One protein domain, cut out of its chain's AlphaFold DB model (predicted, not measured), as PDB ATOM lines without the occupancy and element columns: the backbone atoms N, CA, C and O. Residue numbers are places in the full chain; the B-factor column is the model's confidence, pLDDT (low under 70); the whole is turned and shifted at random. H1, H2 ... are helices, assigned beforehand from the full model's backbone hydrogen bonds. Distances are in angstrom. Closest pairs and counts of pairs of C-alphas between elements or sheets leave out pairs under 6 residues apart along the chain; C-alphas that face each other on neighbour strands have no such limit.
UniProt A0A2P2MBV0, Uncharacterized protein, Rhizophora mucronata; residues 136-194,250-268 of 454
ATOM      1  N   THR A 136      94.252 110.753 110.637       93.12
ATOM      2  CA  THR A 136      95.276 111.684 111.125       93.12
ATOM      3  C   THR A 136      95.332 111.670 112.656       93.12
ATOM      4  O   THR A 136      94.372 111.268 113.317       93.12
ATOM      5  N   LYS A 137      96.419 112.187 113.246       94.62
ATOM      6  CA  LYS A 137      96.542 112.338 114.710       94.62
ATOM      7  C   LYS A 137      95.367 113.121 115.314       94.62
ATOM      8  O   LYS A 137      94.840 112.734 116.349       94.62
ATOM      9  N   GLN A 138      94.921 114.186 114.644       93.50
ATOM     10  CA  GLN A 138      93.776 114.992 115.082       93.50
ATOM     11  C   GLN A 138      92.461 114.199 115.033       93.50
ATOM     12  O   GLN A 138      91.714 114.207 116.009       93.50
ATOM     13  N   LYS A 139      92.206 113.457 113.941       92.69
ATOM     14  CA  LYS A 139      91.037 112.564 113.840       92.69
ATOM     15  C   LYS A 139      91.068 111.495 114.937       92.69
ATOM     16  O   LYS A 139      90.042 111.234 115.551       92.69
ATOM     17  N   ALA A 140      92.232 110.912 115.225       94.81
ATOM     18  CA  ALA A 140      92.378 109.912 116.281       94.81
ATOM     19  C   ALA A 140      92.026 110.474 117.670       94.81
ATOM     20  O   ALA A 140      91.262 109.850 118.397       94.81
ATOM     21  N   VAL A 141      92.519 111.671 118.015       96.31
ATOM     22  CA  VAL A 141      92.180 112.343 119.284       96.31
ATOM     23  C   VAL A 141      90.674 112.598 119.388       96.31
ATOM     24  O   VAL A 141      90.077 112.312 120.425       96.31
ATOM     25  N   LEU A 142      90.046 113.067 118.305       95.31
ATOM     26  CA  LEU A 142      88.599 113.282 118.256       95.31
ATOM     27  C   LEU A 142      87.818 111.979 118.482       95.31
ATOM     28  O   LEU A 142      86.865 111.965 119.256       95.31
ATOM     29  N   LEU A 143      88.233 110.883 117.843       95.31
ATOM     30  CA  LEU A 143      87.593 109.575 118.003       95.31
ATOM     31  C   LEU A 143      87.732 109.033 119.430       95.31
ATOM     32  O   LEU A 143      86.773 108.477 119.953       95.31
ATOM     33  N   VAL A 144      88.881 109.230 120.084       96.44
ATOM     34  CA  VAL A 144      89.070 108.844 121.494       96.44
ATOM     35  C   VAL A 144      88.145 109.644 122.414       96.44
ATOM     36  O   VAL A 144      87.520 109.071 123.307       96.44
ATOM     37  N   ALA A 145      88.016 110.955 122.184       97.06
ATOM     38  CA  ALA A 145      87.089 111.795 122.940       97.06
ATOM     39  C   ALA A 145      85.630 111.366 122.718       97.06
ATOM     40  O   ALA A 145      84.889 111.197 123.687       97.06
ATOM     41  N   ALA A 146      85.243 111.114 121.463       97.50
ATOM     42  CA  ALA A 146      83.919 110.613 121.117       97.50
ATOM     43  C   ALA A 146      83.635 109.267 121.801       97.50
ATOM     44  O   ALA A 146      82.620 109.123 122.473       97.50
ATOM     45  N   ASP A 147      84.550 108.302 121.722       96.38
ATOM     46  CA  ASP A 147      84.378 106.999 122.369       96.38
ATOM     47  C   ASP A 147      84.243 107.127 123.898       96.38
ATOM     48  O   ASP A 147      83.485 106.379 124.514       96.38
ATOM     49  N   SER A 148      84.958 108.069 124.523       97.06
ATOM     50  CA  SER A 148      84.867 108.335 125.964       97.06
ATOM     51  C   SER A 148      83.509 108.927 126.362       97.06
ATOM     52  O   SER A 148      82.864 108.430 127.285       97.06
ATOM     53  N   ILE A 149      83.041 109.948 125.634       97.31
ATOM     54  CA  ILE A 149      81.734 110.581 125.865       97.31
ATOM     55  C   ILE A 149      80.610 109.577 125.603       97.31
ATOM     56  O   ILE A 149      79.714 109.407 126.423       97.31
ATOM     57  N   GLY A 150      80.697 108.870 124.482       95.94
ATOM     58  CA  GLY A 150      79.699 107.924 124.017       95.94
ATOM     59  C   GLY A 150      79.471 106.732 124.936       95.94
ATOM     60  O   GLY A 150      78.363 106.223 125.010       95.94
ATOM     61  N   LYS A 151      80.475 106.298 125.703       95.06
ATOM     62  CA  LYS A 151      80.277 105.243 126.711       95.06
ATOM     63  C   LYS A 151      79.282 105.635 127.805       95.06
ATOM     64  O   LYS A 151      78.737 104.748 128.443       95.06
ATOM     65  N   LYS A 152      79.020 106.931 128.017       94.50
ATOM     66  CA  LYS A 152      78.069 107.401 129.037       94.50
ATOM     67  C   LYS A 152      76.611 107.077 128.712       94.50
ATOM     68  O   LYS A 152      75.790 107.144 129.615       94.50
ATOM     69  N   ILE A 153      76.294 106.741 127.457       91.00
ATOM     70  CA  ILE A 153      74.948 106.282 127.085       91.00
ATOM     71  C   ILE A 153      74.745 104.780 127.327       91.00
ATOM     72  O   ILE A 153      73.637 104.287 127.145       91.00
ATOM     73  N   GLN A 154      75.794 104.043 127.719       91.31
ATOM     74  CA  GLN A 154      75.660 102.634 128.063       91.31
ATOM     75  C   GLN A 154      74.806 102.494 129.320       91.31
ATOM     76  O   GLN A 154      75.131 103.045 130.369       91.31
ATOM     77  N   TYR A 155      73.749 101.695 129.219       85.44
ATOM     78  CA  TYR A 155      72.981 101.271 130.375       85.44
ATOM     79  C   TYR A 155      73.491  99.904 130.837       85.44
ATOM     80  O   TYR A 155      73.348  98.908 130.128       85.44
ATOM     81  N   ASP A 156      74.154  99.862 131.992       85.81
ATOM     82  CA  ASP A 156      74.772  98.648 132.534       85.81
ATOM     83  C   ASP A 156      73.738  97.789 133.278       85.81
ATOM     84  O   ASP A 156      73.743  97.681 134.505       85.81
ATOM     85  N   CYS A 157      72.812  97.181 132.533       83.31
ATOM     86  CA  CYS A 157      71.864  96.215 133.083       83.31
ATOM     87  C   CYS A 157      71.547  95.072 132.103       83.31
ATOM     88  O   CYS A 157      71.917  95.091 130.924       83.31
ATOM     89  N   LEU A 158      70.871  94.034 132.605       84.56
ATOM     90  CA  LEU A 158      70.526  92.857 131.811       84.56
ATOM     91  C   LEU A 158      69.681  93.237 130.584       84.56
ATOM     92  O   LEU A 158      68.708  93.978 130.670       84.56
ATOM     93  N   GLY A 159      70.040  92.687 129.422       82.56
ATOM     94  CA  GLY A 159      69.336  92.943 128.159       82.56
ATOM     95  C   GLY A 159      69.819  94.170 127.371       82.56
ATOM     96  O   GLY A 159      69.327  94.380 126.254       82.56
ATOM     97  N   PHE A 160      70.791  94.933 127.889       84.56
ATOM     98  CA  PHE A 160      71.486  96.004 127.165       84.56
ATOM     99  C   PHE A 160      72.965  95.659 126.991       84.56
ATOM    100  O   PHE A 160      73.780  95.778 127.900       84.56
ATOM    101  N   LEU A 161      73.323  95.208 125.791       88.44
ATOM    102  CA  LEU A 161      74.700  94.856 125.462       88.44
ATOM    103  C   LEU A 161      75.446  96.059 124.883       88.44
ATOM    104  O   LEU A 161      74.868  96.786 124.073       88.44
ATOM    105  N   PRO A 162      76.749  96.213 125.174       90.69
ATOM    106  CA  PRO A 162      77.522  97.299 124.608       90.69
ATOM    107  C   PRO A 162      77.615  97.216 123.090       90.69
ATOM    108  O   PRO A 162      77.862  96.152 122.500       90.69
ATOM    109  N   ASN A 163      77.452  98.377 122.463       90.56
ATOM    110  CA  ASN A 163      77.594  98.569 121.031       90.56
ATOM    111  C   ASN A 163      78.588  99.709 120.773       90.56
ATOM    112  O   ASN A 163      78.294 100.891 120.939       90.56
ATOM    113  N   ARG A 164      79.799  99.344 120.336       91.38
ATOM    114  CA  ARG A 164      80.881 100.306 120.076       91.38
ATOM    115  C   ARG A 164      80.519 101.324 118.992       91.38
ATOM    116  O   ARG A 164      80.978 102.460 119.069       91.38
ATOM    117  N   ARG A 165      79.708 100.934 118.002       91.31
ATOM    118  CA  ARG A 165      79.252 101.820 116.921       91.31
ATOM    119  C   ARG A 165      78.299 102.885 117.466       91.31
ATOM    120  O   ARG A 165      78.521 104.068 117.212       91.31
ATOM    121  N   GLN A 166      77.333 102.478 118.290       91.44
ATOM    122  CA  GLN A 166      76.410 103.386 118.986       91.44
ATOM    123  C   GLN A 166      77.116 104.286 120.007       91.44
ATOM    124  O   GLN A 166      76.796 105.462 120.127       91.44
ATOM    125  N   HIS A 167      78.134 103.795 120.714       94.62
ATOM    126  CA  HIS A 167      78.915 104.672 121.590       94.62
ATOM    127  C   HIS A 167      79.657 105.727 120.768       94.62
ATOM    128  O   HIS A 167      79.535 106.922 121.025       94.62
ATOM    129  N   ARG A 168      80.375 105.316 119.720       94.75
ATOM    130  CA  ARG A 168      81.123 106.261 118.888       94.75
ATOM    131  C   ARG A 168      80.222 107.314 118.245       94.75
ATOM    132  O   ARG A 168      80.571 108.492 118.281       94.75
ATOM    133  N   MET A 169      79.069 106.921 117.693       94.69
ATOM    134  CA  MET A 169      78.129 107.893 117.124       94.69
ATOM    135  C   MET A 169      77.588 108.850 118.189       94.69
ATOM    136  O   MET A 169      77.484 110.038 117.908       94.69
ATOM    137  N   ALA A 170      77.318 108.382 119.417       95.94
ATOM    138  CA  ALA A 170      76.814 109.229 120.502       95.94
ATOM    139  C   ALA A 170      77.834 110.289 120.892       95.94
ATOM    140  O   ALA A 170      77.496 111.459 121.043       95.94
ATOM    141  N   GLY A 171      79.101 109.891 120.972       97.75
ATOM    142  CA  GLY A 171      80.199 110.816 121.193       97.75
ATOM    143  C   GLY A 171      80.353 111.852 120.087       97.75
ATOM    144  O   GLY A 171      80.503 113.036 120.379       97.75
ATOM    145  N   LEU A 172      80.305 111.426 118.822       97.12
ATOM    146  CA  LEU A 172      80.419 112.334 117.676       97.12
ATOM    147  C   LEU A 172      79.248 113.324 117.625       97.12
ATOM    148  O   LEU A 172      79.480 114.523 117.477       97.12
ATOM    149  N   ALA A 173      78.022 112.843 117.848       96.88
ATOM    150  CA  ALA A 173      76.833 113.679 117.954       96.88
ATOM    151  C   ALA A 173      76.962 114.702 119.087       96.88
ATOM    152  O   ALA A 173      76.737 115.889 118.867       96.88
ATOM    153  N   ALA A 174      77.381 114.269 120.279       97.38
ATOM    154  CA  ALA A 174      77.558 115.151 121.428       97.38
ATOM    155  C   ALA A 174      78.609 116.241 121.168       97.38
ATOM    156  O   ALA A 174      78.396 117.398 121.528       97.38
ATOM    157  N   ILE A 175      79.725 115.903 120.512       97.25
ATOM    158  CA  ILE A 175      80.761 116.879 120.153       97.25
ATOM    159  C   ILE A 175      80.231 117.886 119.124       97.25
ATOM    160  O   ILE A 175      80.427 119.089 119.300       97.25
ATOM    161  N   GLU A 176      79.544 117.427 118.076       96.56
ATOM    162  CA  GLU A 176      78.965 118.316 117.062       96.56
ATOM    163  C   GLU A 176      77.899 119.241 117.668       96.56
ATOM    164  O   GLU A 176      77.914 120.452 117.426       96.56
ATOM    165  N   ILE A 177      77.012 118.695 118.506       96.12
ATOM    166  CA  ILE A 177      76.017 119.464 119.258       96.12
ATOM    167  C   ILE A 177      76.719 120.515 120.116       96.12
ATOM    168  O   ILE A 177      76.396 121.694 120.004       96.12
ATOM    169  N   ALA A 178      77.724 120.134 120.907       95.44
ATOM    170  CA  ALA A 178      78.457 121.066 121.759       95.44
ATOM    171  C   ALA A 178      79.102 122.206 120.952       95.44
ATOM    172  O   ALA A 178      79.058 123.364 121.367       95.44
ATOM    173  N   GLN A 179      79.658 121.915 119.771       94.94
ATOM    174  CA  GLN A 179      80.230 122.930 118.883       94.94
ATOM    175  C   GLN A 179      79.169 123.901 118.345       94.94
ATOM    176  O   GLN A 179      79.382 125.119 118.381       94.94
ATOM    177  N   LYS A 180      78.027 123.385 117.873       94.69
ATOM    178  CA  LYS A 180      76.920 124.202 117.346       94.69
ATOM    179  C   LYS A 180      76.274 125.049 118.439       94.69
ATOM    180  O   LYS A 180      76.154 126.262 118.273       94.69
ATOM    181  N   VAL A 181      75.966 124.440 119.581       94.25
ATOM    182  CA  VAL A 181      75.386 125.113 120.749       94.25
ATOM    183  C   VAL A 181      76.341 126.174 121.295       94.25
ATOM    184  O   VAL A 181      75.930 127.309 121.514       94.25
ATOM    185  N   SER A 182      77.643 125.884 121.402       93.44
ATOM    186  CA  SER A 182      78.641 126.882 121.817       93.44
ATOM    187  C   SER A 182      78.698 128.087 120.868       93.44
ATOM    188  O   SER A 182      78.857 129.224 121.318       93.44
ATOM    189  N   LYS A 183      78.551 127.874 119.552       92.62
ATOM    190  CA  LYS A 183      78.472 128.968 118.569       92.62
ATOM    191  C   LYS A 183      77.190 129.790 118.748       92.62
ATOM    192  O   LYS A 183      77.266 131.017 118.709       92.62
ATOM    193  N   ALA A 184      76.049 129.137 118.970       91.88
ATOM    194  CA  ALA A 184      74.775 129.807 119.223       91.88
ATOM    195  C   ALA A 184      74.826 130.650 120.510       91.88
ATOM    196  O   ALA A 184      74.525 131.843 120.481       91.88
ATOM    197  N   TRP A 185      75.326 130.077 121.607       92.56
ATOM    198  CA  TRP A 185      75.487 130.772 122.885       92.56
ATOM    199  C   TRP A 185      76.428 131.978 122.802       92.56
ATOM    200  O   TRP A 185      76.156 133.002 123.419       92.56
ATOM    201  N   ARG A 186      77.494 131.926 121.987       91.19
ATOM    202  CA  ARG A 186      78.336 133.110 121.719       91.19
ATOM    203  C   ARG A 186      77.553 134.258 121.077       91.19
ATOM    204  O   ARG A 186      77.781 135.409 121.444       91.19
ATOM    205  N   SER A 187      76.651 133.959 120.139       89.44
ATOM    206  CA  SER A 187      75.787 134.980 119.523       89.44
ATOM    207  C   SER A 187      74.816 135.568 120.544       89.44
ATOM    208  O   SER A 187      74.723 136.789 120.656       89.44
ATOM    209  N   LEU A 188      74.159 134.710 121.332       89.25
ATOM    210  CA  LEU A 188      73.222 135.131 122.378       89.25
ATOM    211  C   LEU A 188      73.907 135.990 123.447       89.25
ATOM    212  O   LEU A 188      73.388 137.036 123.829       89.25
ATOM    213  N   GLN A 189      75.121 135.623 123.863       89.56
ATOM    214  CA  GLN A 189      75.896 136.409 124.821       89.56
ATOM    215  C   GLN A 189      76.276 137.789 124.269       89.56
ATOM    216  O   GLN A 189      76.290 138.778 125.008       89.56
ATOM    217  N   ALA A 190      76.602 137.882 122.977       87.94
ATOM    218  CA  ALA A 190      76.862 139.170 122.343       87.94
ATOM    219  C   ALA A 190      75.605 140.053 122.382       87.94
ATOM    220  O   ALA A 190      75.680 141.214 122.787       87.94
ATOM    221  N   GLU A 191      74.444 139.497 122.039       86.75
ATOM    222  CA  GLU A 191      73.153 140.195 122.081       86.75
ATOM    223  C   GLU A 191      72.776 140.652 123.494       86.75
ATOM    224  O   GLU A 191      72.414 141.815 123.677       86.75
ATOM    225  N   TRP A 192      72.954 139.798 124.506       86.88
ATOM    226  CA  TRP A 192      72.727 140.146 125.911       86.88
ATOM    227  C   TRP A 192      73.590 141.337 126.354       86.88
ATOM    228  O   TRP A 192      73.089 142.302 126.938       86.88
ATOM    229  N   LYS A 193      74.882 141.344 125.987       86.75
ATOM    230  CA  LYS A 193      75.790 142.471 126.266       86.75
ATOM    231  C   LYS A 193      75.366 143.756 125.553       86.75
ATOM    232  O   LYS A 193      75.490 144.835 126.133       86.75
ATOM    233  N   HIS A 194      74.889 143.670 124.311       85.06
ATOM    234  CA  HIS A 194      74.385 144.835 123.577       85.06
ATOM    235  C   HIS A 194      73.093 145.385 124.192       85.06
ATOM    236  O   HIS A 194      72.972 146.601 124.336       85.06
ATOM    237  N   GLN A 250      64.971 121.723 117.871       92.25
ATOM    238  CA  GLN A 250      64.934 120.783 116.755       92.25
ATOM    239  C   GLN A 250      66.299 120.721 116.066       92.25
ATOM    240  O   GLN A 250      66.754 119.629 115.731       92.25
ATOM    241  N   ASP A 251      67.003 121.849 115.921       92.62
ATOM    242  CA  ASP A 251      68.357 121.878 115.349       92.62
ATOM    243  C   ASP A 251      69.363 121.083 116.195       92.62
ATOM    244  O   ASP A 251      70.266 120.443 115.651       92.62
ATOM    245  N   VAL A 252      69.215 121.105 117.527       93.25
ATOM    246  CA  VAL A 252      70.051 120.324 118.458       93.25
ATOM    247  C   VAL A 252      69.801 118.831 118.259       93.25
ATOM    248  O   VAL A 252      70.732 118.067 117.996       93.25
ATOM    249  N   TYR A 253      68.542 118.409 118.358       92.31
ATOM    250  CA  TYR A 253      68.190 116.990 118.326       92.31
ATOM    251  C   TYR A 253      68.273 116.377 116.928       92.31
ATOM    252  O   TYR A 253      68.610 115.200 116.809       92.31
ATOM    253  N   SER A 254      68.089 117.160 115.863       92.44
ATOM    254  CA  SER A 254      68.276 116.688 114.484       92.44
ATOM    255  C   SER A 254      69.702 116.199 114.233       92.44
ATOM    256  O   SER A 254      69.901 115.264 113.462       92.44
ATOM    257  N   VAL A 255      70.708 116.758 114.920       94.12
ATOM    258  CA  VAL A 255      72.084 116.237 114.856       94.12
ATOM    259  C   VAL A 255      72.170 114.841 115.471       94.12
ATOM    260  O   VAL A 255      72.733 113.939 114.854       94.12
ATOM    261  N   ALA A 256      71.585 114.638 116.655       92.62
ATOM    262  CA  ALA A 256      71.567 113.330 117.309       92.62
ATOM    263  C   ALA A 256      70.829 112.278 116.461       92.62
ATOM    264  O   ALA A 256      71.349 111.179 116.261       92.62
ATOM    265  N   VAL A 257      69.667 112.640 115.906       92.12
ATOM    266  CA  VAL A 257      68.868 111.786 115.011       92.12
ATOM    267  C   VAL A 257      69.667 111.387 113.773       92.12
ATOM    268  O   VAL A 257      69.774 110.201 113.470       92.12
ATOM    269  N   LYS A 258      70.322 112.346 113.113       93.56
ATOM    270  CA  LYS A 258      71.147 112.105 111.921       93.56
ATOM    271  C   LYS A 258      72.287 111.118 112.181       93.56
ATOM    272  O   LYS A 258      72.513 110.190 111.403       93.56
ATOM    273  N   TRP A 259      72.994 111.280 113.302       94.75
ATOM    274  CA  TRP A 259      74.036 110.337 113.724       94.75
ATOM    275  C   TRP A 259      73.470 108.949 114.052       94.75
ATOM    276  O   TRP A 259      74.107 107.939 113.742       94.75
ATOM    277  N   ARG A 260      72.265 108.872 114.631       92.12
ATOM    278  CA  ARG A 260      71.584 107.601 114.913       92.12
ATOM    279  C   ARG A 260      71.143 106.876 113.638       92.12
ATOM    280  O   ARG A 260      71.325 105.666 113.559       92.12
ATOM    281  N   GLN A 261      70.646 107.607 112.644       92.69
ATOM    282  CA  GLN A 261      70.245 107.072 111.338       92.69
ATOM    283  C   GLN A 261      71.423 106.433 110.593       92.69
ATOM    284  O   GLN A 261      71.341 105.292 110.151       92.69
ATOM    285  N   ILE A 262      72.559 107.131 110.488       90.88
ATOM    286  CA  ILE A 262      73.713 106.601 109.741       90.88
ATOM    287  C   ILE A 262      74.439 105.468 110.483       90.88
ATOM    288  O   ILE A 262      75.061 104.597 109.869       90.88
ATOM    289  N   SER A 263      74.411 105.487 111.817       91.00
ATOM    290  CA  SER A 263      75.118 104.512 112.652       91.00
ATOM    291  C   SER A 263      74.356 103.215 112.870       91.00
ATOM    292  O   SER A 263      74.950 102.274 113.374       91.00
ATOM    293  N   GLU A 264      73.090 103.140 112.491       89.06
ATOM    294  CA  GLU A 264      72.277 101.928 112.543       89.06
ATOM    295  C   GLU A 264      71.213 102.048 111.446       89.06
ATOM    296  O   GLU A 264      70.038 102.289 111.722       89.06
ATOM    297  N   PRO A 265      71.621 101.919 110.174       88.50
ATOM    298  CA  PRO A 265      70.761 102.238 109.042       88.50
ATOM    299  C   PRO A 265      69.621 101.229 108.861       88.50
ATOM    300  O   PRO A 265      68.745 101.432 108.028       88.50
ATOM    301  N   CYS A 266      69.634 100.148 109.649       87.62
ATOM    302  CA  CYS A 266      68.571  99.161 109.704       87.62
ATOM    303  C   CYS A 266      67.428  99.532 110.657       87.62
ATOM    304  O   CYS A 266      66.353  98.944 110.553       87.62
ATOM    305  N   ASP A 267      67.611 100.534 111.518       88.25
ATOM    306  CA  ASP A 267      66.562 101.007 112.414       88.25
ATOM    307  C   ASP A 267      65.824 102.205 111.785       88.25
ATOM    308  O   ASP A 267      66.475 103.182 111.400       88.25
ATOM    309  N   PRO A 268      64.478 102.193 111.712       87.44
ATOM    310  CA  PRO A 268      63.694 103.292 111.149       87.44
ATOM    311  C   PRO A 268      63.585 104.471 112.125       87.44
ATOM    312  O   PRO A 268      62.534 104.753 112.697       87.44
TER     313      PRO A 268
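AT A GLANCE: This is residues 136 to 194 and 250 to 268 of the 454 residues of an uncharacterized protein of Rhizophora mucronata (UniProt A0A2P2MBV0). One long helix, H2, makes the length of this model, and the two shorter helices pack on the half of it that comes first along the chain: H3 runs side by side with it, opposite ways, while H1 crosses it nearly at a right angle on the other side. The later part of H2, residues 182 to 194, sticks out bare, as do residues 136 to 141 before and in H1, and residues 155 to 161 form a free loop between H1 and H2. The printed part has 78 residues with three named helices, in the order H1, H2, H3, and no named strand; its class is all helix. It is loose, with a radius of gyration of the C-alphas of 15.3 A, and elongated, spanning 52 by 33 by 24 A.

HOW THE PARTS SIT: The longest helix is H2, residues 164 to 194. It touches H3, residues 250 to 263, and the closest C-alphas of the two are those of Ala 173 and Ala 256, 5.3 A apart. H2 and H3 run opposite ways at a shallow tilt of 18 degrees, and their centres are 12.8 A apart. H2 also touches H1, residues 137 to 153, with residues 164 to 175 of H2 alone. The closest C-alphas of this pair are those of Ala 146 and Gly 171, 3.7 A apart. The lines of H1 and H2 stand at 83 degrees, about perpendicular, with 15.4 A from centre to centre. H1 and H3 are apart. In H2 every O i to N i+4 pair is within hydrogen-bond range; in H1 it is 11 of 13 and in H3 8 of 10.

IN THESE COORDINATES: H2 measures 45.1 A from C-alpha 164 at (80.881, 100.306, 120.076) to C-alpha 194 at (74.385, 144.835, 123.577). H1 begins at C-alpha 137 at (96.542, 112.338, 114.710) and is 25.6 A long from first to last C-alpha. H3, 19.6 A from first to last C-alpha, ends at C-alpha 263 at (75.118, 104.512, 112.652).

THE WHOLE: The two C-alphas farthest apart are those of Leu 158 and His 194, at 52.8 A. Without the stretches that stand free, the body has 52 residues and spans 28 by 27 by 16 A. Residues 195 to 249 are cut out and not printed, and C-alphas 194 and 250 are 26.7 A apart across the cut, which lies between H2 and H3. The link from H1 to H2, 10 residues, is short. The mean pLDDT of the printed part is 92.2, and no printed residue is under 70.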